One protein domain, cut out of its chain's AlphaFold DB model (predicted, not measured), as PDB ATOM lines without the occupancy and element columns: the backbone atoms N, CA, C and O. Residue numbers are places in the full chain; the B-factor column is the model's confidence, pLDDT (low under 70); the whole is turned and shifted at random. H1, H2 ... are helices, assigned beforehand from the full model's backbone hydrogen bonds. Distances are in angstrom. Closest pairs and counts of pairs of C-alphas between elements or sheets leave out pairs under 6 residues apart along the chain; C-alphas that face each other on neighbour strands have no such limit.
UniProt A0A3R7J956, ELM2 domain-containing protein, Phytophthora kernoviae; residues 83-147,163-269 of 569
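AT A GLANCE: This is residues 83 to 147 and 163 to 269 of the 569 residues of the protein "ELM2 domain-containing protein" of Phytophthora kernoviae (UniProt A0A3R7J956). One long helix, H7, is the spine: H4 and H6 pack on it within residues 207 to 215, and H8 and H9 pack on residues 221 to 229, where H7, H8 and H9 make a small up-and-down bundle, each running against the one before. H2 and H3 pack on H4, H1 sits beside them at the rim, and H5 packs on H4 and H6. The printed part has 172 residues with nine named helices, H1 to H9 in chain order, and no named strand: all helix. It is compact, with a radius of gyration of the C-alphas of 18.0 A and spans of 54 by 41 by 29 A.

HOW THE PARTS SIT: H1, residues 86 to 91, is close to but not clearly touching H2, residues 94 to 105; their closest C-alphas, Ala 89 and Leu 96, are 7.0 A apart. H4, residues 133 to 144, touches H2 at a shallow tilt of 3 degrees, the same way, closest at C-alphas 99 and 133, 6.2 A. H3, residues 115 to 128, touches H4 with residues 122 to 128 alone, closest at C-alphas 126 and 136, 5.2 A. H5, residues 163 to 176, touches H4 about perpendicular at 84 degrees, closest at C-alphas 173 and 142, 5.0 A. H5 and H6, residues 183 to 198, form a hairpin. The hub H7, residues 205 to 230, touches five helices, among them H6, closest at C-alphas 212 and 193, 6.3 A. H8, residues 235 to 247, and H9, residues 253 to 269, form a hairpin, closest at C-alphas 242 and 255, 6.3 A. Every O i to N i+4 pair is within hydrogen-bond range except in H7, 21 of 22.

IN THESE COORDINATES: H1 begins at C-alpha 86 (-50.964, 58.276, 45.732). H7 is 37.6 A long, H9 24.1 A and H6 22.9 A. H9 ends at C-alpha 269 (-23.197, 65.734, 66.972).

THE WHOLE: The C-alphas farthest apart, Glu 163 and Leu 269, are 58.9 A apart. Residues 148 to 162 are not printed; C-alphas 147 and 163 are 17.0 A apart across the cut. Of the links printed whole, none is long. The pLDDT is under 70 at residues 108 to 112, 146 to 147 and 200 to 201.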
ATOM      1  N   ARG A  83     -44.986  54.161  52.431       76.06
ATOM      2  CA  ARG A  83     -45.107  52.814  51.824       76.06
ATOM      3  C   ARG A  83     -45.933  52.811  50.537       76.06
ATOM      4  O   ARG A  83     -46.137  51.765  49.928       76.06
ATOM      5  N   PHE A  84     -46.450  53.978  50.171       83.31
ATOM      6  CA  PHE A  84     -47.308  54.210  49.027       83.31
ATOM      7  C   PHE A  84     -47.285  55.704  48.685       83.31
ATOM      8  O   PHE A  84     -47.228  56.555  49.573       83.31
ATOM      9  N   SER A  85     -47.332  56.018  47.398       85.31
ATOM     10  CA  SER A  85     -47.400  57.363  46.841       85.31
ATOM     11  C   SER A  85     -48.660  57.444  45.983       85.31
ATOM     12  O   SER A  85     -48.688  56.873  44.889       85.31
ATOM     13  N   PRO A  86     -49.705  58.147  46.459       84.00
ATOM     14  CA  PRO A  86     -50.964  58.276  45.732       84.00
ATOM     15  C   PRO A  86     -50.778  58.873  44.338       84.00
ATOM     16  O   PRO A  86     -51.344  58.360  43.379       84.00
ATOM     17  N   ASN A  87     -49.930  59.897  44.216       87.31
ATOM     18  CA  ASN A  87     -49.696  60.600  42.953       87.31
ATOM     19  C   ASN A  87     -49.109  59.658  41.894       87.31
ATOM     20  O   ASN A  87     -49.658  59.537  40.804       87.31
ATOM     21  N   ARG A  88     -48.063  58.900  42.251       86.94
ATOM     22  CA  ARG A  88     -47.435  57.942  41.328       86.94
ATOM     23  C   ARG A  88     -48.344  56.775  40.961       86.94
ATOM     24  O   ARG A  88     -48.270  56.265  39.852       86.94
ATOM     25  N   ALA A  89     -49.207  56.342  41.877       86.81
ATOM     26  CA  ALA A  89     -50.194  55.315  41.565       86.81
ATOM     27  C   ALA A  89     -51.259  55.832  40.585       86.81
ATOM     28  O   ALA A  89     -51.647  55.111  39.669       86.81
ATOM     29  N   GLN A  90     -51.711  57.078  40.750       87.19
ATOM     30  CA  GLN A  90     -52.701  57.702  39.868       87.19
ATOM     31  C   GLN A  90     -52.167  57.929  38.447       87.19
ATOM     32  O   GLN A  90     -52.922  57.768  37.491       87.19
ATOM     33  N   GLU A  91     -50.870  58.219  38.298       90.94
ATOM     34  CA  GLU A  91     -50.199  58.369  36.995       90.94
ATOM     35  C   GLU A  91     -50.309  57.118  36.103       90.94
ATOM     36  O   GLU A  91     -50.294  57.234  34.879       90.94
ATOM     37  N   LEU A  92     -50.486  55.927  36.688       88.44
ATOM     38  CA  LEU A  92     -50.635  54.666  35.948       88.44
ATOM     39  C   LEU A  92     -52.014  54.488  35.290       88.44
ATOM     40  O   LEU A  92     -52.179  53.625  34.422       88.44
ATOM     41  N   GLY A  93     -53.020  55.259  35.712       90.75
ATOM     42  CA  GLY A  93     -54.373  55.232  35.155       90.75
ATOM     43  C   GLY A  93     -54.949  53.810  34.979       90.75
ATOM     44  O   GLY A  93     -55.086  53.076  35.961       90.75
ATOM     45  N   PRO A  94     -55.297  53.384  33.747       91.88
ATOM     46  CA  PRO A  94     -55.940  52.091  33.495       91.88
ATOM     47  C   PRO A  94     -55.027  50.879  33.746       91.88
ATOM     48  O   PRO A  94     -55.522  49.759  33.898       91.88
ATOM     49  N   GLU A  95     -53.704  51.054  33.777       91.31
ATOM     50  CA  GLU A  95     -52.772  49.954  34.046       91.31
ATOM     51  C   GLU A  95     -52.799  49.523  35.512       91.31
ATOM     52  O   GLU A  95     -52.696  48.329  35.802       91.31
ATOM     53  N   LEU A  96     -53.038  50.469  36.427       92.62
ATOM     54  CA  LEU A  96     -53.230  50.171  37.844       92.62
ATOM     55  C   LEU A  96     -54.432  49.244  38.050       92.62
ATOM     56  O   LEU A  96     -54.343  48.264  38.786       92.62
ATOM     57  N   GLU A  97     -55.546  49.509  37.367       91.12
ATOM     58  CA  GLU A  97     -56.747  48.680  37.488       91.12
ATOM     59  C   GLU A  97     -56.512  47.260  36.950       91.12
ATOM     60  O   GLU A  97     -56.950  46.283  37.562       91.12
ATOM     61  N   LYS A  98     -55.777  47.119  35.838       93.00
ATOM     62  CA  LYS A  98     -55.375  45.807  35.298       93.00
ATOM     63  C   LYS A  98     -54.487  45.044  36.282       93.00
ATOM     64  O   LYS A  98     -54.712  43.857  36.509       93.00
ATOM     65  N   TYR A  99     -53.522  45.727  36.892       93.44
ATOM     66  CA  TYR A  99     -52.638  45.150  37.902       93.44
ATOM     67  C   TYR A  99     -53.405  44.692  39.152       93.44
ATOM     68  O   TYR A  99     -53.221  43.567  39.614       93.44
ATOM     69  N   LEU A 100     -54.326  45.512  39.664       91.62
ATOM     70  CA  LEU A 100     -55.155  45.144  40.814       91.62
ATOM     71  C   LEU A 100     -56.115  43.991  40.486       91.62
ATOM     72  O   LEU A 100     -56.304  43.103  41.314       91.62
ATOM     73  N   LYS A 101     -56.674  43.939  39.268       90.94
ATOM     74  CA  LYS A 101     -57.458  42.782  38.792       90.94
ATOM     75  C   LYS A 101     -56.618  41.505  38.768       90.94
ATOM     76  O   LYS A 101     -57.098  40.472  39.233       90.94
ATOM     77  N   LEU A 102     -55.372  41.579  38.292       90.00
ATOM     78  CA  LEU A 102     -54.437  40.456  38.340       90.00
ATOM     79  C   LEU A 102     -54.180  40.016  39.788       90.00
ATOM     80  O   LEU A 102     -54.345  38.838  40.093       90.00
ATOM     81  N   ALA A 103     -53.857  40.942  40.692       89.06
ATOM     82  CA  ALA A 103     -53.634  40.626  42.103       89.06
ATOM     83  C   ALA A 103     -54.854  39.944  42.749       89.06
ATOM     84  O   ALA A 103     -54.703  38.938  43.438       89.06
ATOM     85  N   ARG A 104     -56.073  40.423  42.457       88.12
ATOM     86  CA  ARG A 104     -57.324  39.784  42.903       88.12
ATOM     87  C   ARG A 104     -57.507  38.378  42.323       88.12
ATOM     88  O   ARG A 104     -58.041  37.522  43.015       88.12
ATOM     89  N   SER A 105     -57.082  38.136  41.081       86.81
ATOM     90  CA  SER A 105     -57.186  36.818  40.430       86.81
ATOM     91  C   SER A 105     -56.177  35.790  40.949       86.81
ATOM     92  O   SER A 105     -56.461  34.600  40.916       86.81
ATOM     93  N   LEU A 106     -55.026  36.248  41.456       81.81
ATOM     94  CA  LEU A 106     -53.991  35.404  42.067       81.81
ATOM     95  C   LEU A 106     -54.312  35.018  43.521       81.81
ATOM     96  O   LEU A 106     -53.539  34.303  44.158       81.81
ATOM     97  N   ARG A 107     -55.448  35.482  44.050       75.81
ATOM     98  CA  ARG A 107     -56.004  35.031  45.323       75.81
ATOM     99  C   ARG A 107     -56.465  33.580  45.173       75.81
ATOM    100  O   ARG A 107     -57.612  33.319  44.813       75.81
ATOM    101  N   ASP A 108     -55.573  32.639  45.458       60.53
ATOM    102  CA  ASP A 108     -55.952  31.240  45.632       60.53
ATOM    103  C   ASP A 108     -56.975  31.145  46.770       60.53
ATOM    104  O   ASP A 108     -56.774  31.703  47.850       60.53
ATOM    105  N   GLY A 109     -58.079  30.424  46.552       55.03
ATOM    106  CA  GLY A 109     -59.195  30.272  47.501       55.03
ATOM    107  C   GLY A 109     -58.859  29.594  48.842       55.03
ATOM    108  O   GLY A 109     -59.770  29.155  49.539       55.03
ATOM    109  N   ALA A 110     -57.576  29.484  49.196       51.59
ATOM    110  CA  ALA A 110     -57.057  28.917  50.434       51.59
ATOM    111  C   ALA A 110     -56.714  29.975  51.504       51.59
ATOM    112  O   ALA A 110     -56.639  29.619  52.681       51.59
ATOM    113  N   THR A 111     -56.526  31.256  51.149       57.34
ATOM    114  CA  THR A 111     -56.302  32.331  52.134       57.34
ATOM    115  C   THR A 111     -57.575  33.158  52.342       57.34
ATOM    116  O   THR A 111     -58.200  33.652  51.401       57.34
ATOM    117  N   PHE A 112     -57.992  33.322  53.602       60.06
ATOM    118  CA  PHE A 112     -59.155  34.131  54.000       60.06
ATOM    119  C   PHE A 112     -58.900  35.649  53.893       60.06
ATOM    120  O   PHE A 112     -59.510  36.432  54.619       60.06
ATOM    121  N   ASP A 113     -58.008  36.083  53.002       74.81
ATOM    122  CA  ASP A 113     -57.640  37.491  52.878       74.81
ATOM    123  C   ASP A 113     -58.819  38.294  52.321       74.81
ATOM    124  O   ASP A 113     -59.470  37.883  51.353       74.81
ATOM    125  N   THR A 114     -59.118  39.445  52.916       82.62
ATOM    126  CA  THR A 114     -60.142  40.348  52.382       82.62
ATOM    127  C   THR A 114     -59.652  41.004  51.091       82.62
ATOM    128  O   THR A 114     -58.453  41.112  50.832       82.62
ATOM    129  N   GLN A 115     -60.585  41.485  50.266       83.44
ATOM    130  CA  GLN A 115     -60.235  42.223  49.051       83.44
ATOM    131  C   GLN A 115     -59.311  43.418  49.354       83.44
ATOM    132  O   GLN A 115     -58.336  43.642  48.640       83.44
ATOM    133  N   GLU A 116     -59.574  44.132  50.449       85.06
ATOM    134  CA  GLU A 116     -58.770  45.273  50.901       85.06
ATOM    135  C   GLU A 116     -57.338  44.869  51.281       85.06
ATOM    136  O   GLU A 116     -56.389  45.596  50.980       85.06
ATOM    137  N   GLN A 117     -57.152  43.698  51.898       85.06
ATOM    138  CA  GLN A 117     -55.824  43.182  52.246       85.06
ATOM    139  C   GLN A 117     -55.005  42.848  50.994       85.06
ATOM    140  O   GLN A 117     -53.841  43.242  50.903       85.06
ATOM    141  N   VAL A 118     -55.621  42.188  50.008       86.06
ATOM    142  CA  VAL A 118     -54.970  41.847  48.730       86.06
ATOM    143  C   VAL A 118     -54.573  43.108  47.963       86.06
ATOM    144  O   VAL A 118     -53.445  43.211  47.485       86.06
ATOM    145  N   GLU A 119     -55.465  44.096  47.885       88.69
ATOM    146  CA  GLU A 119     -55.176  45.371  47.225       88.69
ATOM    147  C   GLU A 119     -54.070  46.145  47.943       88.69
ATOM    148  O   GLU A 119     -53.148  46.639  47.297       88.69
ATOM    149  N   THR A 120     -54.097  46.189  49.274       88.19
ATOM    150  CA  THR A 120     -53.057  46.861  50.065       88.19
ATOM    151  C   THR A 120     -51.682  46.234  49.831       88.19
ATOM    152  O   THR A 120     -50.705  46.954  49.615       88.19
ATOM    153  N   LEU A 121     -51.593  44.900  49.827       86.38
ATOM    154  CA  LEU A 121     -50.344  44.190  49.541       86.38
ATOM    155  C   LEU A 121     -49.875  44.424  48.102       86.38
ATOM    156  O   LEU A 121     -48.692  44.681  47.878       86.38
ATOM    157  N   ALA A 122     -50.787  44.397  47.128       89.12
ATOM    158  CA  ALA A 122     -50.463  44.688  45.735       89.12
ATOM    159  C   ALA A 122     -49.904  46.112  45.570       89.12
ATOM    160  O   ALA A 122     -48.880  46.305  44.923       89.12
ATOM    161  N   LEU A 123     -50.506  47.114  46.215       91.06
ATOM    162  CA  LEU A 123     -50.008  48.493  46.172       91.06
ATOM    163  C   LEU A 123     -48.630  48.645  46.839       91.06
ATOM    164  O   LEU A 123     -47.788  49.390  46.336       91.06
ATOM    165  N   GLN A 124     -48.359  47.907  47.920       88.06
ATOM    166  CA  GLN A 124     -47.024  47.860  48.532       88.06
ATOM    167  C   GLN A 124     -45.985  47.234  47.587       88.06
ATOM    168  O   GLN A 124     -44.876  47.752  47.452       88.06
ATOM    169  N   HIS A 125     -46.347  46.159  46.882       86.88
ATOM    170  CA  HIS A 125     -45.486  45.552  45.864       86.88
ATOM    171  C   HIS A 125     -45.229  46.490  44.688       86.88
ATOM    172  O   HIS A 125     -44.089  46.632  44.247       86.88
ATOM    173  N   LEU A 126     -46.260  47.180  44.212       91.25
ATOM    174  CA  LEU A 126     -46.129  48.173  43.154       91.25
ATOM    175  C   LEU A 126     -45.156  49.291  43.548       91.25
ATOM    176  O   LEU A 126     -44.296  49.672  42.754       91.25
ATOM    177  N   HIS A 127     -45.226  49.758  44.796       89.50
ATOM    178  CA  HIS A 127     -44.283  50.738  45.325       89.50
ATOM    179  C   HIS A 127     -42.837  50.208  45.354       89.50
ATOM    180  O   HIS A 127     -41.922  50.910  44.914       89.50
ATOM    181  N   ARG A 128     -42.629  48.954  45.780       88.06
ATOM    182  CA  ARG A 128     -41.314  48.283  45.761       88.06
ATOM    183  C   ARG A 128     -40.684  48.276  44.367       88.06
ATOM    184  O   ARG A 128     -39.486  48.532  44.231       88.06
ATOM    185  N   PHE A 129     -41.477  48.066  43.321       89.25
ATOM    186  CA  PHE A 129     -41.019  48.058  41.926       89.25
ATOM    187  C   PHE A 129     -41.095  49.426  41.229       89.25
ATOM    188  O   PHE A 129     -41.164  49.490  40.007       89.25
ATOM    189  N   ASP A 130     -41.039  50.524  41.994       88.12
ATOM    190  CA  ASP A 130     -41.020  51.900  41.468       88.12
ATOM    191  C   ASP A 130     -42.195  52.192  40.520       88.12
ATOM    192  O   ASP A 130     -42.048  52.874  39.511       88.12
ATOM    193  N   TYR A 131     -43.373  51.656  40.854       91.00
ATOM    194  CA  TYR A 131     -44.611  51.806  40.088       91.00
ATOM    195  C   TYR A 131     -44.569  51.191  38.683       91.00
ATOM    196  O   TYR A 131     -45.397  51.531  37.848       91.00
ATOM    197  N   ASN A 132     -43.674  50.235  38.416       91.75
ATOM    198  CA  ASN A 132     -43.726  49.445  37.187       91.75
ATOM    199  C   ASN A 132     -44.706  48.258  37.344       91.75
ATOM    200  O   ASN A 132     -44.404  47.315  38.087       91.75
ATOM    201  N   PRO A 133     -45.869  48.260  36.659       91.25
ATOM    202  CA  PRO A 133     -46.893  47.234  36.848       91.25
ATOM    203  C   PRO A 133     -46.446  45.860  36.339       91.25
ATOM    204  O   PRO A 133     -46.839  44.848  36.912       91.25
ATOM    205  N   THR A 134     -45.598  45.800  35.307       90.56
ATOM    206  CA  THR A 134     -45.060  44.543  34.764       90.56
ATOM    207  C   THR A 134     -44.092  43.886  35.744       90.56
ATOM    208  O   THR A 134     -44.221  42.698  36.029       90.56
ATOM    209  N   ASP A 135     -43.164  44.659  36.313       90.81
ATOM    210  CA  ASP A 135     -42.189  44.154  37.289       90.81
ATOM    211  C   ASP A 135     -42.897  43.659  38.560       90.81
ATOM    212  O   ASP A 135     -42.628  42.557  39.055       90.81
ATOM    213  N   ALA A 136     -43.867  44.444  39.042       90.44
ATOM    214  CA  ALA A 136     -44.683  44.094  40.195       90.44
ATOM    215  C   ALA A 136     -45.569  42.864  39.934       90.44
ATOM    216  O   ALA A 136     -45.716  42.021  40.818       90.44
ATOM    217  N   ALA A 137     -46.137  42.730  38.730       90.38
ATOM    218  CA  ALA A 137     -46.944  41.577  38.332       90.38
ATOM    219  C   ALA A 137     -46.116  40.290  38.279       90.38
ATOM    220  O   ALA A 137     -46.543  39.274  38.828       90.38
ATOM    221  N   CYS A 138     -44.915  40.333  37.691       88.75
ATOM    222  CA  CYS A 138     -44.007  39.185  37.656       88.75
ATOM    223  C   CYS A 138     -43.601  38.737  39.066       88.75
ATOM    224  O   CYS A 138     -43.556  37.538  39.334       88.75
ATOM    225  N   SER A 139     -43.345  39.678  39.982       87.00
ATOM    226  CA  SER A 139     -43.045  39.348  41.381       87.00
ATOM    227  C   SER A 139     -44.252  38.768  42.121       87.00
ATOM    228  O   SER A 139     -44.108  37.750  42.796       87.00
ATOM    229  N   LEU A 140     -45.448  39.351  41.968       87.75
ATOM    230  CA  LEU A 140     -46.675  38.802  42.558       87.75
ATOM    231  C   LEU A 140     -46.953  37.384  42.053       87.75
ATOM    232  O   LEU A 140     -47.182  36.479  42.853       87.75
ATOM    233  N   TYR A 141     -46.860  37.169  40.742       87.38
ATOM    234  CA  TYR A 141     -47.030  35.851  40.140       87.38
ATOM    235  C   TYR A 141     -46.021  34.835  40.697       87.38
ATOM    236  O   TYR A 141     -46.413  33.740  41.088       87.38
ATOM    237  N   ALA A 142     -44.747  35.222  40.841       85.69
ATOM    238  CA  ALA A 142     -43.701  34.381  41.434       85.69
ATOM    239  C   ALA A 142     -44.025  33.918  42.865       85.69
ATOM    240  O   ALA A 142     -43.630  32.831  43.298       85.69
ATOM    241  N   ARG A 143     -44.711  34.758  43.649       81.06
ATOM    242  CA  ARG A 143     -45.101  34.417  45.023       81.06
ATOM    243  C   ARG A 143     -46.211  33.372  45.024       81.06
ATOM    244  O   ARG A 143     -46.098  32.405  45.774       81.06
ATOM    245  N   HIS A 144     -47.188  33.508  44.131       77.62
ATOM    246  CA  HIS A 144     -48.339  32.607  44.026       77.62
ATOM    247  C   HIS A 144     -48.081  31.332  43.200       77.62
ATOM    248  O   HIS A 144     -48.804  30.353  43.341       77.62
ATOM    249  N   SER A 145     -47.024  31.272  42.382       74.25
ATOM    250  CA  SER A 145     -46.711  30.077  41.588       74.25
ATOM    251  C   SER A 145     -46.233  28.910  42.466       74.25
ATOM    252  O   SER A 145     -45.121  28.948  42.988       74.25
ATOM    253  N   ILE A 146     -47.026  27.851  42.641       62.72
ATOM    254  CA  ILE A 146     -46.655  26.676  43.452       62.72
ATOM    255  C   ILE A 146     -45.348  26.047  42.931       62.72
ATOM    256  O   ILE A 146     -45.207  25.762  41.742       62.72
ATOM    257  N   GLU A 147     -44.378  25.823  43.824       58.34
ATOM    258  CA  GLU A 147     -43.175  25.057  43.485       58.34
ATOM    259  C   GLU A 147     -43.544  23.577  43.359       58.34
ATOM    260  O   GLU A 147     -43.893  22.928  44.343       58.34
ATOM    261  N   GLU A 163     -35.727  23.196  27.121       82.31
ATOM    262  CA  GLU A 163     -35.423  22.807  28.503       82.31
ATOM    263  C   GLU A 163     -34.553  23.843  29.215       82.31
ATOM    264  O   GLU A 163     -34.758  24.110  30.400       82.31
ATOM    265  N   GLU A 164     -33.607  24.458  28.504       83.31
ATOM    266  CA  GLU A 164     -32.778  25.548  29.029       83.31
ATOM    267  C   GLU A 164     -33.617  26.786  29.341       83.31
ATOM    268  O   GLU A 164     -33.493  27.355  30.428       83.31
ATOM    269  N   THR A 165     -34.546  27.132  28.449       84.06
ATOM    270  CA  THR A 165     -35.504  28.226  28.651       84.06
ATOM    271  C   THR A 165     -36.395  27.957  29.868       84.06
ATOM    272  O   THR A 165     -36.546  28.817  30.735       84.06
ATOM    273  N   LYS A 166     -36.916  26.731  30.021       84.88
ATOM    274  CA  LYS A 166     -37.719  26.340  31.194       84.88
ATOM    275  C   LYS A 166     -36.915  26.404  32.498       84.88
ATOM    276  O   LYS A 166     -37.417  26.909  33.503       84.88
ATOM    277  N   LYS A 167     -35.667  25.921  32.495       86.94
ATOM    278  CA  LYS A 167     -34.755  26.011  33.652       86.94
ATOM    279  C   LYS A 167     -34.468  27.468  34.021       86.94
ATOM    280  O   LYS A 167     -34.459  27.797  35.207       86.94
ATOM    281  N   TRP A 168     -34.277  28.335  33.026       89.94
ATOM    282  CA  TRP A 168     -34.054  29.765  33.230       89.94
ATOM    283  C   TRP A 168     -35.283  30.455  33.834       89.94
ATOM    284  O   TRP A 168     -35.154  31.132  34.851       89.94
ATOM    285  N   ILE A 169     -36.482  30.210  33.292       87.75
ATOM    286  CA  ILE A 169     -37.745  30.777  33.799       87.75
ATOM    287  C   ILE A 169     -37.994  30.366  35.258       87.75
ATOM    288  O   ILE A 169     -38.347  31.198  36.094       87.75
ATOM    289  N   LEU A 170     -37.756  29.095  35.603       87.19
ATOM    290  CA  LEU A 170     -37.869  28.626  36.988       87.19
ATOM    291  C   LEU A 170     -36.872  29.336  37.915       87.19
ATOM    292  O   LEU A 170     -37.221  29.705  39.035       87.19
ATOM    293  N   ALA A 171     -35.637  29.551  37.458       88.12
ATOM    294  CA  ALA A 171     -34.631  30.277  38.226       88.12
ATOM    295  C   ALA A 171     -34.978  31.771  38.381       88.12
ATOM    296  O   ALA A 171     -34.781  32.326  39.465       88.12
ATOM    297  N   PHE A 172     -35.557  32.397  37.351       90.62
ATOM    298  CA  PHE A 172     -36.086  33.761  37.399       90.62
ATOM    299  C   PHE A 172     -37.185  33.897  38.460       90.62
ATOM    300  O   PHE A 172     -37.051  34.712  39.373       90.62
ATOM    301  N   TYR A 173     -38.229  33.060  38.414       89.50
ATOM    302  CA  TYR A 173     -39.327  33.134  39.386       89.50
ATOM    303  C   TYR A 173     -38.870  32.799  40.814       89.50
ATOM    304  O   TYR A 173     -39.312  33.444  41.764       89.50
ATOM    305  N   ARG A 174     -37.891  31.899  40.990       88.56
ATOM    306  CA  ARG A 174     -37.239  31.685  42.299       88.56
ATOM    307  C   ARG A 174     -36.544  32.940  42.826       88.56
ATOM    308  O   ARG A 174     -36.599  33.194  44.027       88.56
ATOM    309  N   CYS A 175     -35.905  33.728  41.961       87.56
ATOM    310  CA  CYS A 175     -35.293  35.000  42.351       87.56
ATOM    311  C   CYS A 175     -36.356  36.058  42.685       87.56
ATOM    312  O   CYS A 175     -36.248  36.720  43.715       87.56
ATOM    313  N   MET A 176     -37.409  36.171  41.869       87.56
ATOM    314  CA  MET A 176     -38.496  37.149  42.042       87.56
ATOM    315  C   MET A 176     -39.412  36.872  43.242       87.56
ATOM    316  O   MET A 176     -40.071  37.788  43.737       87.56
ATOM    317  N   ARG A 177     -39.444  35.624  43.723       85.56
ATOM    318  CA  ARG A 177     -40.156  35.211  44.939       85.56
ATOM    319  C   ARG A 177     -39.477  35.700  46.222       85.56
ATOM    320  O   ARG A 177     -40.150  35.827  47.248       85.56
ATOM    321  N   ARG A 178     -38.164  35.956  46.195       83.75
ATOM    322  CA  ARG A 178     -37.432  36.397  47.388       83.75
ATOM    323  C   ARG A 178     -37.931  37.766  47.833       83.75
ATOM    324  O   ARG A 178     -37.958  38.729  47.069       83.75
ATOM    325  N   THR A 179     -38.308  37.855  49.102       79.00
ATOM    326  CA  THR A 179     -38.623  39.136  49.738       79.00
ATOM    327  C   THR A 179     -37.357  39.964  49.838       79.00
ATOM    328  O   THR A 179     -37.273  41.027  49.246       79.00
ATOM    329  N   ASN A 180     -36.314  39.402  50.435       86.75
ATOM    330  CA  ASN A 180     -35.058  40.105  50.626       86.75
ATOM    331  C   ASN A 180     -34.036  39.759  49.540       86.75
ATOM    332  O   ASN A 180     -33.858  38.586  49.200       86.75
ATOM    333  N   VAL A 181     -33.340  40.775  49.028       89.06
ATOM    334  CA  VAL A 181     -32.219  40.594  48.093       89.06
ATOM    335  C   VAL A 181     -30.908  40.767  48.850       89.06
ATOM    336  O   VAL A 181     -30.515  41.882  49.192       89.06
ATOM    337  N   ASP A 182     -30.247  39.649  49.126       91.00
ATOM    338  CA  ASP A 182     -28.915  39.581  49.718       91.00
ATOM    339  C   ASP A 182     -27.814  39.537  48.640       91.00
ATOM    340  O   ASP A 182     -28.084  39.547  47.434       91.00
ATOM    341  N   ALA A 183     -26.547  39.498  49.061       89.62
ATOM    342  CA  ALA A 183     -25.411  39.470  48.137       89.62
ATOM    343  C   ALA A 183     -25.445  38.244  47.209       89.62
ATOM    344  O   ALA A 183     -25.177  38.366  46.014       89.62
ATOM    345  N   GLN A 184     -25.833  37.081  47.743       90.25
ATOM    346  CA  GLN A 184     -25.958  35.848  46.970       90.25
ATOM    347  C   GLN A 184     -27.119  35.922  45.969       90.25
ATOM    348  O   GLN A 184     -26.977  35.488  44.827       90.25
ATOM    349  N   GLY A 185     -28.261  36.484  46.368       88.81
ATOM    350  CA  GLY A 185     -29.415  36.701  45.502       88.81
ATOM    351  C   GLY A 185     -29.125  37.672  44.367       88.81
ATOM    352  O   GLY A 185     -29.477  37.383  43.225       88.81
ATOM    353  N   LEU A 186     -28.422  38.774  44.641       90.62
ATOM    354  CA  LEU A 186     -27.996  39.705  43.596       90.62
ATOM    355  C   LEU A 186     -27.049  39.035  42.593       90.62
ATOM    356  O   LEU A 186     -27.189  39.245  41.389       90.62
ATOM    357  N   GLU A 187     -26.112  38.217  43.068       91.81
ATOM    358  CA  GLU A 187     -25.185  37.505  42.189       91.81
ATOM    359  C   GLU A 187     -25.908  36.473  41.316       91.81
ATOM    360  O   GLU A 187     -25.692  36.404  40.110       91.81
ATOM    361  N   GLN A 188     -26.869  35.742  41.883       91.00
ATOM    362  CA  GLN A 188     -27.724  34.833  41.116       91.00
ATOM    363  C   GLN A 188     -28.540  35.573  40.048       91.00
ATOM    364  O   GLN A 188     -28.629  35.101  38.914       91.00
ATOM    365  N   MET A 189     -29.087  36.749  40.372       91.62
ATOM    366  CA  MET A 189     -29.791  37.596  39.405       91.62
ATOM    367  C   MET A 189     -28.866  38.092  38.283       91.62
ATOM    368  O   MET A 189     -29.285  38.119  37.126       91.62
ATOM    369  N   ARG A 190     -27.609  38.439  38.590       92.69
ATOM    370  CA  ARG A 190     -26.602  38.842  37.591       92.69
ATOM    371  C   ARG A 190     -26.231  37.700  36.655       92.69
ATOM    372  O   ARG A 190     -26.337  37.869  35.447       92.69
ATOM    373  N   VAL A 191     -25.907  36.528  37.200       92.56
ATOM    374  CA  VAL A 191     -25.588  35.333  36.401       92.56
ATOM    375  C   VAL A 191     -26.765  34.944  35.501       92.56
ATOM    376  O   VAL A 191     -26.572  34.568  34.346       92.56
ATOM    377  N   LEU A 192     -28.004  35.044  35.995       90.69
ATOM    378  CA  LEU A 192     -29.198  34.799  35.178       90.69
ATOM    379  C   LEU A 192     -29.382  35.845  34.075       90.69
ATOM    380  O   LEU A 192     -29.780  35.486  32.966       90.69
ATOM    381  N   HIS A 193     -29.080  37.110  34.360       91.25
ATOM    382  CA  HIS A 193     -29.138  38.193  33.386       91.25
ATOM    383  C   HIS A 193     -28.072  38.035  32.290       91.25
ATOM    384  O   HIS A 193     -28.399  38.152  31.115       91.25
ATOM    385  N   GLU A 194     -26.835  37.682  32.639       90.31
ATOM    386  CA  GLU A 194     -25.759  37.409  31.670       90.31
ATOM    387  C   GLU A 194     -26.099  36.224  30.757       90.31
ATOM    388  O   GLU A 194     -25.947  36.305  29.538       90.31
ATOM    389  N   LYS A 195     -26.653  35.143  31.325       87.25
ATOM    390  CA  LYS A 195     -27.144  33.998  30.539       87.25
ATOM    391  C   LYS A 195     -28.259  34.387  29.572       87.25
ATOM    392  O   LYS A 195     -28.296  33.881  28.457       87.25
ATOM    393  N   ALA A 196     -29.152  35.289  29.979       86.12
ATOM    394  CA  ALA A 196     -30.198  35.795  29.098       86.12
ATOM    395  C   ALA A 196     -29.646  36.672  27.966       86.12
ATOM    396  O   ALA A 196     -30.159  36.613  26.855       86.12
ATOM    397  N   GLN A 197     -28.588  37.446  28.221       84.88
ATOM    398  CA  GLN A 197     -27.920  38.243  27.188       84.88
ATOM    399  C   GLN A 197     -27.204  37.370  26.150       84.88
ATOM    400  O   GLN A 197     -27.253  37.682  24.963       84.88
ATOM    401  N   GLY A 198     -26.582  36.265  26.577       80.88
ATOM    402  CA  GLY A 198     -25.936  35.305  25.673       80.88
ATOM    403  C   GLY A 198     -26.911  34.513  24.792       80.88
ATOM    404  O   GLY A 198     -26.521  34.042  23.729       80.88
ATOM    405  N   SER A 199     -28.178  34.415  25.208       79.38
ATOM    406  CA  SER A 199     -29.239  33.649  24.540       79.38
ATOM    407  C   SER A 199     -30.468  34.522  24.243       79.38
ATOM    408  O   SER A 199     -31.609  34.116  24.467       79.38
ATOM    409  N   ALA A 200     -30.236  35.750  23.767       69.12
ATOM    410  CA  ALA A 200     -31.267  36.782  23.627       69.12
ATOM    411  C   ALA A 200     -32.431  36.403  22.688       69.12
ATOM    412  O   ALA A 200     -33.540  36.894  22.875       69.12
ATOM    413  N   GLU A 201     -32.209  35.521  21.708       67.56
ATOM    414  CA  GLU A 201     -33.249  35.077  20.764       67.56
ATOM    415  C   GLU A 201     -34.178  33.986  21.326       67.56
ATOM    416  O   GLU A 201     -35.275  33.795  20.806       67.56
ATOM    417  N   THR A 202     -33.774  33.265  22.378       75.50
ATOM    418  CA  THR A 202     -34.540  32.123  22.919       75.50
ATOM    419  C   THR A 202     -35.251  32.421  24.237       75.50
ATOM    420  O   THR A 202     -36.156  31.680  24.621       75.50
ATOM    421  N   MET A 203     -34.882  33.502  24.928       82.69
ATOM    422  CA  MET A 203     -35.411  33.821  26.256       82.69
ATOM    423  C   MET A 203     -36.637  34.752  26.203       82.69
ATOM    424  O   MET A 203     -36.710  35.633  25.346       82.69
ATOM    425  N   PRO A 204     -37.597  34.623  27.142       84.81
ATOM    426  CA  PRO A 204     -38.775  35.488  27.188       84.81
ATOM    427  C   PRO A 204     -38.411  36.977  27.361       84.81
ATOM    428  O   PRO A 204     -37.701  37.332  28.307       84.81
ATOM    429  N   PRO A 205     -38.905  37.887  26.502       85.19
ATOM    430  CA  PRO A 205     -38.507  39.298  26.530       85.19
ATOM    431  C   PRO A 205     -39.016  40.049  27.772       85.19
ATOM    432  O   PRO A 205     -38.387  41.005  28.231       85.19
ATOM    433  N   THR A 206     -40.143  39.619  28.347       87.06
ATOM    434  CA  THR A 206     -40.748  40.267  29.518       87.06
ATOM    435  C   THR A 206     -39.912  40.013  30.769       87.06
ATOM    436  O   THR A 206     -39.429  40.959  31.391       87.06
ATOM    437  N   GLU A 207     -39.680  38.746  31.112       88.81
ATOM    438  CA  GLU A 207     -38.915  38.325  32.286       88.81
ATOM    439  C   GLU A 207     -37.454  38.780  32.212       88.81
ATOM    440  O   GLU A 207     -36.895  39.241  33.210       88.81
ATOM    441  N   THR A 208     -36.836  38.725  31.027       88.19
ATOM    442  CA  THR A 208     -35.477  39.256  30.830       88.19
ATOM    443  C   THR A 208     -35.428  40.770  31.037       88.19
ATOM    444  O   THR A 208     -34.519  41.262  31.709       88.19
ATOM    445  N   GLY A 209     -36.432  41.512  30.558       89.06
ATOM    446  CA  GLY A 209     -36.564  42.951  30.787       89.06
ATOM    447  C   GLY A 209     -36.758  43.320  32.263       89.06
ATOM    448  O   GLY A 209     -36.133  44.271  32.741       89.06
ATOM    449  N   VAL A 210     -37.579  42.559  32.996       90.25
ATOM    450  CA  VAL A 210     -37.811  42.730  34.445       90.25
ATOM    451  C   VAL A 210     -36.511  42.503  35.220       90.25
ATOM    452  O   VAL A 210     -36.100  43.348  36.020       90.25
ATOM    453  N   LEU A 211     -35.817  41.392  34.941       90.44
ATOM    454  CA  LEU A 211     -34.548  41.059  35.588       90.44
ATOM    455  C   LEU A 211     -33.479  42.123  35.307       90.44
ATOM    456  O   LEU A 211     -32.802  42.579  36.230       90.44
ATOM    457  N   ALA A 212     -33.367  42.571  34.053       91.44
ATOM    458  CA  ALA A 212     -32.427  43.613  33.651       91.44
ATOM    459  C   ALA A 212     -32.673  44.934  34.396       91.44
ATOM    460  O   ALA A 212     -31.720  45.564  34.864       91.44
ATOM    461  N   ARG A 213     -33.936  45.359  34.545       92.50
ATOM    462  CA  ARG A 213     -34.294  46.571  35.300       92.50
ATOM    463  C   ARG A 213     -33.943  46.449  36.779       92.50
ATOM    464  O   ARG A 213     -33.335  47.373  37.322       92.50
ATOM    465  N   LEU A 214     -34.265  45.321  37.416       90.19
ATOM    466  CA  LEU A 214     -33.975  45.099  38.835       90.19
ATOM    467  C   LEU A 214     -32.465  45.070  39.111       90.19
ATOM    468  O   LEU A 214     -31.984  45.801  39.981       90.19
ATOM    469  N   VAL A 215     -31.702  44.300  38.326       92.19
ATOM    470  CA  VAL A 215     -30.234  44.233  38.438       92.19
ATOM    471  C   VAL A 215     -29.617  45.614  38.218       92.19
ATOM    472  O   VAL A 215     -28.766  46.037  39.005       92.19
ATOM    473  N   ARG A 216     -30.073  46.359  37.202       93.44
ATOM    474  CA  ARG A 216     -29.612  47.730  36.928       93.44
ATOM    475  C   ARG A 216     -29.925  48.691  38.075       93.44
ATOM    476  O   ARG A 216     -29.102  49.536  38.414       93.44
ATOM    477  N   ARG A 217     -31.102  48.579  38.689       92.44
ATOM    478  CA  ARG A 217     -31.502  49.440  39.807       92.44
ATOM    479  C   ARG A 217     -30.624  49.203  41.037       92.44
ATOM    480  O   ARG A 217     -30.119  50.166  41.606       92.44
ATOM    481  N   ILE A 218     -30.391  47.940  41.403       92.81
ATOM    482  CA  ILE A 218     -29.564  47.582  42.567       92.81
ATOM    483  C   ILE A 218     -28.085  47.923  42.323       92.81
ATOM    484  O   ILE A 218     -27.418  48.445  43.214       92.81
ATOM    485  N   THR A 219     -27.565  47.681  41.114       92.62
ATOM    486  CA  THR A 219     -26.185  48.061  40.741       92.62
ATOM    487  C   THR A 219     -25.979  49.570  40.778       92.62
ATOM    488  O   THR A 219     -25.057  50.026  41.449       92.62
ATOM    489  N   LYS A 220     -26.887  50.349  40.175       94.94
ATOM    490  CA  LYS A 220     -26.862  51.817  40.239       94.94
ATOM    491  C   LYS A 220     -26.926  52.330  41.678       94.94
ATOM    492  O   LYS A 220     -26.228  53.277  42.024       94.94
ATOM    493  N   TRP A 221     -27.750  51.717  42.529       95.19
ATOM    494  CA  TRP A 221     -27.794  52.057  43.952       95.19
ATOM    495  C   TRP A 221     -26.447  51.789  44.639       95.19
ATOM    496  O   TRP A 221     -25.926  52.674  45.308       95.19
ATOM    497  N   ARG A 222     -25.826  50.627  44.403       94.56
ATOM    498  CA  ARG A 222     -24.501  50.284  44.949       94.56
ATOM    499  C   ARG A 222     -23.408  51.250  44.483       94.56
ATOM    500  O   ARG A 222     -22.573  51.655  45.287       94.56
ATOM    501  N   GLU A 223     -23.432  51.661  43.218       94.00
ATOM    502  CA  GLU A 223     -22.533  52.698  42.693       94.00
ATOM    503  C   GLU A 223     -22.724  54.028  43.432       94.00
ATOM    504  O   GLU A 223     -21.747  54.625  43.880       94.00
ATOM    505  N   GLN A 224     -23.976  54.451  43.644       93.69
ATOM    506  CA  GLN A 224     -24.294  55.664  44.406       93.69
ATOM    507  C   GLN A 224     -23.881  55.569  45.882       93.69
ATOM    508  O   GLN A 224     -23.473  56.572  46.466       93.69
ATOM    509  N   CYS A 225     -23.954  54.385  46.497       92.94
ATOM    510  CA  CYS A 225     -23.398  54.158  47.830       92.94
ATOM    511  C   CYS A 225     -21.872  54.313  47.824       92.94
ATOM    512  O   CYS A 225     -21.319  54.950  48.720       92.94
ATOM    513  N   GLY A 226     -21.199  53.779  46.801       91.44
ATOM    514  CA  GLY A 226     -19.749  53.874  46.636       91.44
ATOM    515  C   GLY A 226     -19.252  55.309  46.441       91.44
ATOM    516  O   GLY A 226     -18.257  55.696  47.059       91.44
ATOM    517  N   THR A 227     -19.950  56.122  45.642       92.12
ATOM    518  CA  THR A 227     -19.634  57.556  45.506       92.12
ATOM    519  C   THR A 227     -19.887  58.286  46.821       92.12
ATOM    520  O   THR A 227     -19.004  58.984  47.324       92.12
ATOM    521  N   ALA A 228     -21.043  58.038  47.447       91.44
ATOM    522  CA  ALA A 228     -21.406  58.686  48.696       91.44
ATOM    523  C   ALA A 228     -20.417  58.375  49.825       91.44
ATOM    524  O   ALA A 228     -20.159  59.246  50.649       91.44
ATOM    525  N   GLN A 229     -19.839  57.172  49.877       89.69
ATOM    526  CA  GLN A 229     -18.864  56.780  50.902       89.69
ATOM    527  C   GLN A 229     -17.548  57.573  50.826       89.69
ATOM    528  O   GLN A 229     -16.897  57.775  51.851       89.69
ATOM    529  N   ARG A 230     -17.144  58.017  49.631       88.62
ATOM    530  CA  ARG A 230     -15.880  58.745  49.425       88.62
ATOM    531  C   ARG A 230     -16.037  60.241  49.663       88.62
ATOM    532  O   ARG A 230     -15.117  60.878  50.175       88.62
ATOM    533  N   GLU A 231     -17.192  60.781  49.312       92.31
ATOM    534  CA  GLU A 231     -17.454  62.215  49.314       92.31
ATOM    535  C   GLU A 231     -18.014  62.723  50.648       92.31
ATOM    536  O   GLU A 231     -18.533  61.972  51.489       92.31
ATOM    537  N   LYS A 232     -17.914  64.043  50.830       91.56
ATOM    538  CA  LYS A 232     -18.655  64.755  51.867       91.56
ATOM    539  C   LYS A 232     -20.062  65.016  51.340       91.56
ATOM    540  O   LYS A 232     -20.218  65.686  50.327       91.56
ATOM    541  N   VAL A 233     -21.068  64.447  51.996       92.00
ATOM    542  CA  VAL A 233     -22.437  64.374  51.459       92.00
ATOM    543  C   VAL A 233     -23.430  64.969  52.455       92.00
ATOM    544  O   VAL A 233     -23.200  64.966  53.661       92.00
ATOM    545  N   GLU A 234     -24.550  65.483  51.964       88.19
ATOM    546  CA  GLU A 234     -25.666  65.900  52.809       88.19
ATOM    547  C   GLU A 234     -26.378  64.698  53.447       88.19
ATOM    548  O   GLU A 234     -26.585  63.654  52.819       88.19
ATOM    549  N   ARG A 235     -26.850  64.865  54.687       86.12
ATOM    550  CA  ARG A 235     -27.620  63.833  55.406       86.12
ATOM    551  C   ARG A 235     -28.844  63.355  54.615       86.12
ATOM    552  O   ARG A 235     -29.104  62.153  54.560       86.12
ATOM    553  N   ALA A 236     -29.555  64.271  53.952       85.69
ATOM    554  CA  ALA A 236     -30.748  63.962  53.157       85.69
ATOM    555  C   ALA A 236     -30.467  62.950  52.033       85.69
ATOM    556  O   ALA A 236     -31.262  62.040  51.791       85.69
ATOM    557  N   ARG A 237     -29.301  63.054  51.389       89.19
ATOM    558  CA  ARG A 237     -28.899  62.148  50.312       89.19
ATOM    559  C   ARG A 237     -28.628  60.731  50.818       89.19
ATOM    560  O   ARG A 237     -29.009  59.774  50.148       89.19
ATOM    561  N   LEU A 238     -28.026  60.576  51.999       90.06
ATOM    562  CA  LEU A 238     -27.832  59.253  52.606       90.06
ATOM    563  C   LEU A 238     -29.158  58.610  53.030       90.06
ATOM    564  O   LEU A 238     -29.351  57.416  52.806       90.06
ATOM    565  N   LEU A 239     -30.088  59.396  53.580       88.75
ATOM    566  CA  LEU A 239     -31.434  58.914  53.915       88.75
ATOM    567  C   LEU A 239     -32.203  58.469  52.671       88.75
ATOM    568  O   LEU A 239     -32.846  57.424  52.690       88.75
ATOM    569  N   GLN A 240     -32.074  59.201  51.564       89.19
ATOM    570  CA  GLN A 240     -32.657  58.800  50.287       89.19
ATOM    571  C   GLN A 240     -32.127  57.435  49.819       89.19
ATOM    572  O   GLN A 240     -32.914  56.595  49.387       89.19
ATOM    573  N   LEU A 241     -30.816  57.192  49.921       91.06
ATOM    574  CA  LEU A 241     -30.222  55.895  49.572       91.06
ATOM    575  C   LEU A 241     -30.695  54.776  50.505       91.06
ATOM    576  O   LEU A 241     -30.916  53.657  50.042       91.06
ATOM    577  N   LEU A 242     -30.877  55.067  51.793       90.25
ATOM    578  CA  LEU A 242     -31.409  54.111  52.762       90.25
ATOM    579  C   LEU A 242     -32.868  53.748  52.443       90.25
ATOM    580  O   LEU A 242     -33.187  52.564  52.359       90.25
ATOM    581  N   HIS A 243     -33.719  54.740  52.161       87.94
ATOM    582  CA  HIS A 243     -35.104  54.513  51.736       87.94
ATOM    583  C   HIS A 243     -35.173  53.706  50.436       87.94
ATOM    584  O   HIS A 243     -35.908  52.729  50.372       87.94
ATOM    585  N   GLN A 244     -34.338  54.016  49.437       89.25
ATOM    586  CA  GLN A 244     -34.266  53.223  48.202       89.25
ATOM    587  C   GLN A 244     -33.885  51.759  48.466       89.25
ATOM    588  O   GLN A 244     -34.464  50.857  47.860       89.25
ATOM    589  N   ALA A 245     -32.928  51.509  49.364       89.56
ATOM    590  CA  ALA A 245     -32.524  50.155  49.741       89.56
ATOM    591  C   ALA A 245     -33.665  49.391  50.427       89.56
ATOM    592  O   ALA A 245     -33.859  48.201  50.188       89.56
ATOM    593  N   GLU A 246     -34.426  50.075  51.279       87.38
ATOM    594  CA  GLU A 246     -35.594  49.515  51.954       87.38
ATOM    595  C   GLU A 246     -36.794  49.309  51.025       87.38
ATOM    596  O   GLU A 246     -37.540  48.352  51.217       87.38
ATOM    597  N   ASP A 247     -36.984  50.167  50.022       86.56
ATOM    598  CA  ASP A 247     -37.999  50.005  48.974       86.56
ATOM    599  C   ASP A 247     -37.708  48.781  48.118       86.56
ATOM    600  O   ASP A 247     -38.622  48.044  47.771       86.56
ATOM    601  N   MET A 248     -36.434  48.517  47.833       87.19
ATOM    602  CA  MET A 248     -36.008  47.320  47.108       87.19
ATOM    603  C   MET A 248     -35.904  46.062  47.993       87.19
ATOM    604  O   MET A 248     -35.698  44.973  47.453       87.19
ATOM    605  N   GLU A 249     -36.060  46.193  49.317       86.44
ATOM    606  CA  GLU A 249     -35.857  45.129  50.322       86.44
ATOM    607  C   GLU A 249     -34.452  44.495  50.247       86.44
ATOM    608  O   GLU A 249     -34.255  43.282  50.301       86.44
ATOM    609  N   VAL A 250     -33.437  45.343  50.097       88.31
ATOM    610  CA  VAL A 250     -32.038  44.939  49.933       88.31
ATOM    611  C   VAL A 250     -31.363  44.758  51.300       88.31
ATOM    612  O   VAL A 250     -31.442  45.634  52.171       88.31
ATOM    613  N   ILE A 251     -30.664  43.632  51.475       90.19
ATOM    614  CA  ILE A 251     -29.825  43.308  52.640       90.19
ATOM    615  C   ILE A 251     -28.381  43.194  52.151       90.19
ATOM    616  O   ILE A 251     -27.866  42.112  51.874       90.19
ATOM    617  N   LEU A 252     -27.745  44.348  51.977       91.25
ATOM    618  CA  LEU A 252     -26.372  44.459  51.500       91.25
ATOM    619  C   LEU A 252     -25.534  45.283  52.486       91.25
ATOM    620  O   LEU A 252     -26.077  46.193  53.122       91.25
ATOM    621  N   PRO A 253     -24.219  45.010  52.600       90.44
ATOM    622  CA  PRO A 253     -23.348  45.685  53.565       90.44
ATOM    623  C   PRO A 253     -23.293  47.203  53.353       90.44
ATOM    624  O   PRO A 253     -23.125  47.959  54.306       90.44
ATOM    625  N   GLU A 254     -23.505  47.684  52.125       93.00
ATOM    626  CA  GLU A 254     -23.561  49.116  51.826       93.00
ATOM    627  C   GLU A 254     -24.711  49.829  52.557       93.00
ATOM    628  O   GLU A 254     -24.554  50.971  52.994       93.00
ATOM    629  N   LYS A 255     -25.852  49.150  52.751       91.12
ATOM    630  CA  LYS A 255     -26.992  49.692  53.506       91.12
ATOM    631  C   LYS A 255     -26.625  49.867  54.977       91.12
ATOM    632  O   LYS A 255     -26.904  50.912  55.564       91.12
ATOM    633  N   GLU A 256     -25.994  48.855  55.563       90.62
ATOM    634  CA  GLU A 256     -25.549  48.884  56.959       90.62
ATOM    635  C   GLU A 256     -24.464  49.940  57.177       90.62
ATOM    636  O   GLU A 256     -24.525  50.681  58.156       90.62
ATOM    637  N   ALA A 257     -23.534  50.086  56.229       92.12
ATOM    638  CA  ALA A 257     -22.499  51.115  56.270       92.12
ATOM    639  C   ALA A 257     -23.092  52.535  56.259       92.12
ATOM    640  O   ALA A 257     -22.658  53.390  57.032       92.12
ATOM    641  N   ILE A 258     -24.115  52.788  55.432       91.50
ATOM    642  CA  ILE A 258     -24.833  54.074  55.417       91.50
ATOM    643  C   ILE A 258     -25.561  54.306  56.746       91.50
ATOM    644  O   ILE A 258     -25.434  55.383  57.332       91.50
ATOM    645  N   ALA A 259     -26.289  53.305  57.247       90.06
ATOM    646  CA  ALA A 259     -27.001  53.408  58.518       90.06
ATOM    647  C   ALA A 259     -26.040  53.680  59.688       90.06
ATOM    648  O   ALA A 259     -26.311  54.539  60.527       90.06
ATOM    649  N   TYR A 260     -24.900  52.987  59.721       91.38
ATOM    650  CA  TYR A 260     -23.843  53.199  60.704       91.38
ATOM    651  C   TYR A 260     -23.269  54.614  60.616       91.38
ATOM    652  O   TYR A 260     -23.173  55.289  61.636       91.38
ATOM    653  N   ARG A 261     -22.961  55.099  59.406       91.69
ATOM    654  CA  ARG A 261     -22.435  56.453  59.184       91.69
ATOM    655  C   ARG A 261     -23.372  57.539  59.717       91.69
ATOM    656  O   ARG A 261     -22.903  58.464  60.371       91.69
ATOM    657  N   ILE A 262     -24.679  57.413  59.472       90.00
ATOM    658  CA  ILE A 262     -25.683  58.353  59.996       90.00
ATOM    659  C   ILE A 262     -25.728  58.292  61.528       90.00
ATOM    660  O   ILE A 262     -25.660  59.329  62.176       90.00
ATOM    661  N   ARG A 263     -25.776  57.089  62.121       89.25
ATOM    662  CA  ARG A 263     -25.801  56.925  63.588       89.25
ATOM    663  C   ARG A 263     -24.548  57.473  64.265       89.25
ATOM    664  O   ARG A 263     -24.658  58.109  65.308       89.25
ATOM    665  N   ALA A 264     -23.373  57.220  63.689       90.62
ATOM    666  CA  ALA A 264     -22.102  57.717  64.202       90.62
ATOM    667  C   ALA A 264     -22.078  59.250  64.212       90.62
ATOM    668  O   ALA A 264     -21.711  59.848  65.220       90.62
ATOM    669  N   PHE A 265     -22.551  59.875  63.131       91.88
ATOM    670  CA  PHE A 265     -22.697  61.325  63.055       91.88
ATOM    671  C   PHE A 265     -23.712  61.874  64.059       91.88
ATOM    672  O   PHE A 265     -23.369  62.776  64.814       91.88
ATOM    673  N   ASP A 266     -24.927  61.319  64.117       87.75
ATOM    674  CA  ASP A 266     -25.971  61.788  65.038       87.75
ATOM    675  C   ASP A 266     -25.497  61.672  66.505       87.75
ATOM    676  O   ASP A 266     -25.699  62.586  67.308       87.75
ATOM    677  N   SER A 267     -24.801  60.581  66.851       89.19
ATOM    678  CA  SER A 267     -24.199  60.388  68.176       89.19
ATOM    679  C   SER A 267     -23.110  61.420  68.467       89.19
ATOM    680  O   SER A 267     -23.122  62.020  69.540       89.19
ATOM    681  N   ALA A 268     -22.177  61.637  67.537       91.31
ATOM    682  CA  ALA A 268     -21.090  62.596  67.718       91.31
ATOM    683  C   ALA A 268     -21.620  64.035  67.820       91.31
ATOM    684  O   ALA A 268     -21.207  64.787  68.700       91.31
ATOM    685  N   LEU A 269     -22.590  64.403  66.975       89.56
ATOM    686  CA  LEU A 269     -23.197  65.734  66.972       89.56
ATOM    687  C   LEU A 269     -23.944  65.999  68.281       89.56
ATOM    688  O   LEU A 269     -23.829  67.086  68.845       89.56
TER     689      LEU A 269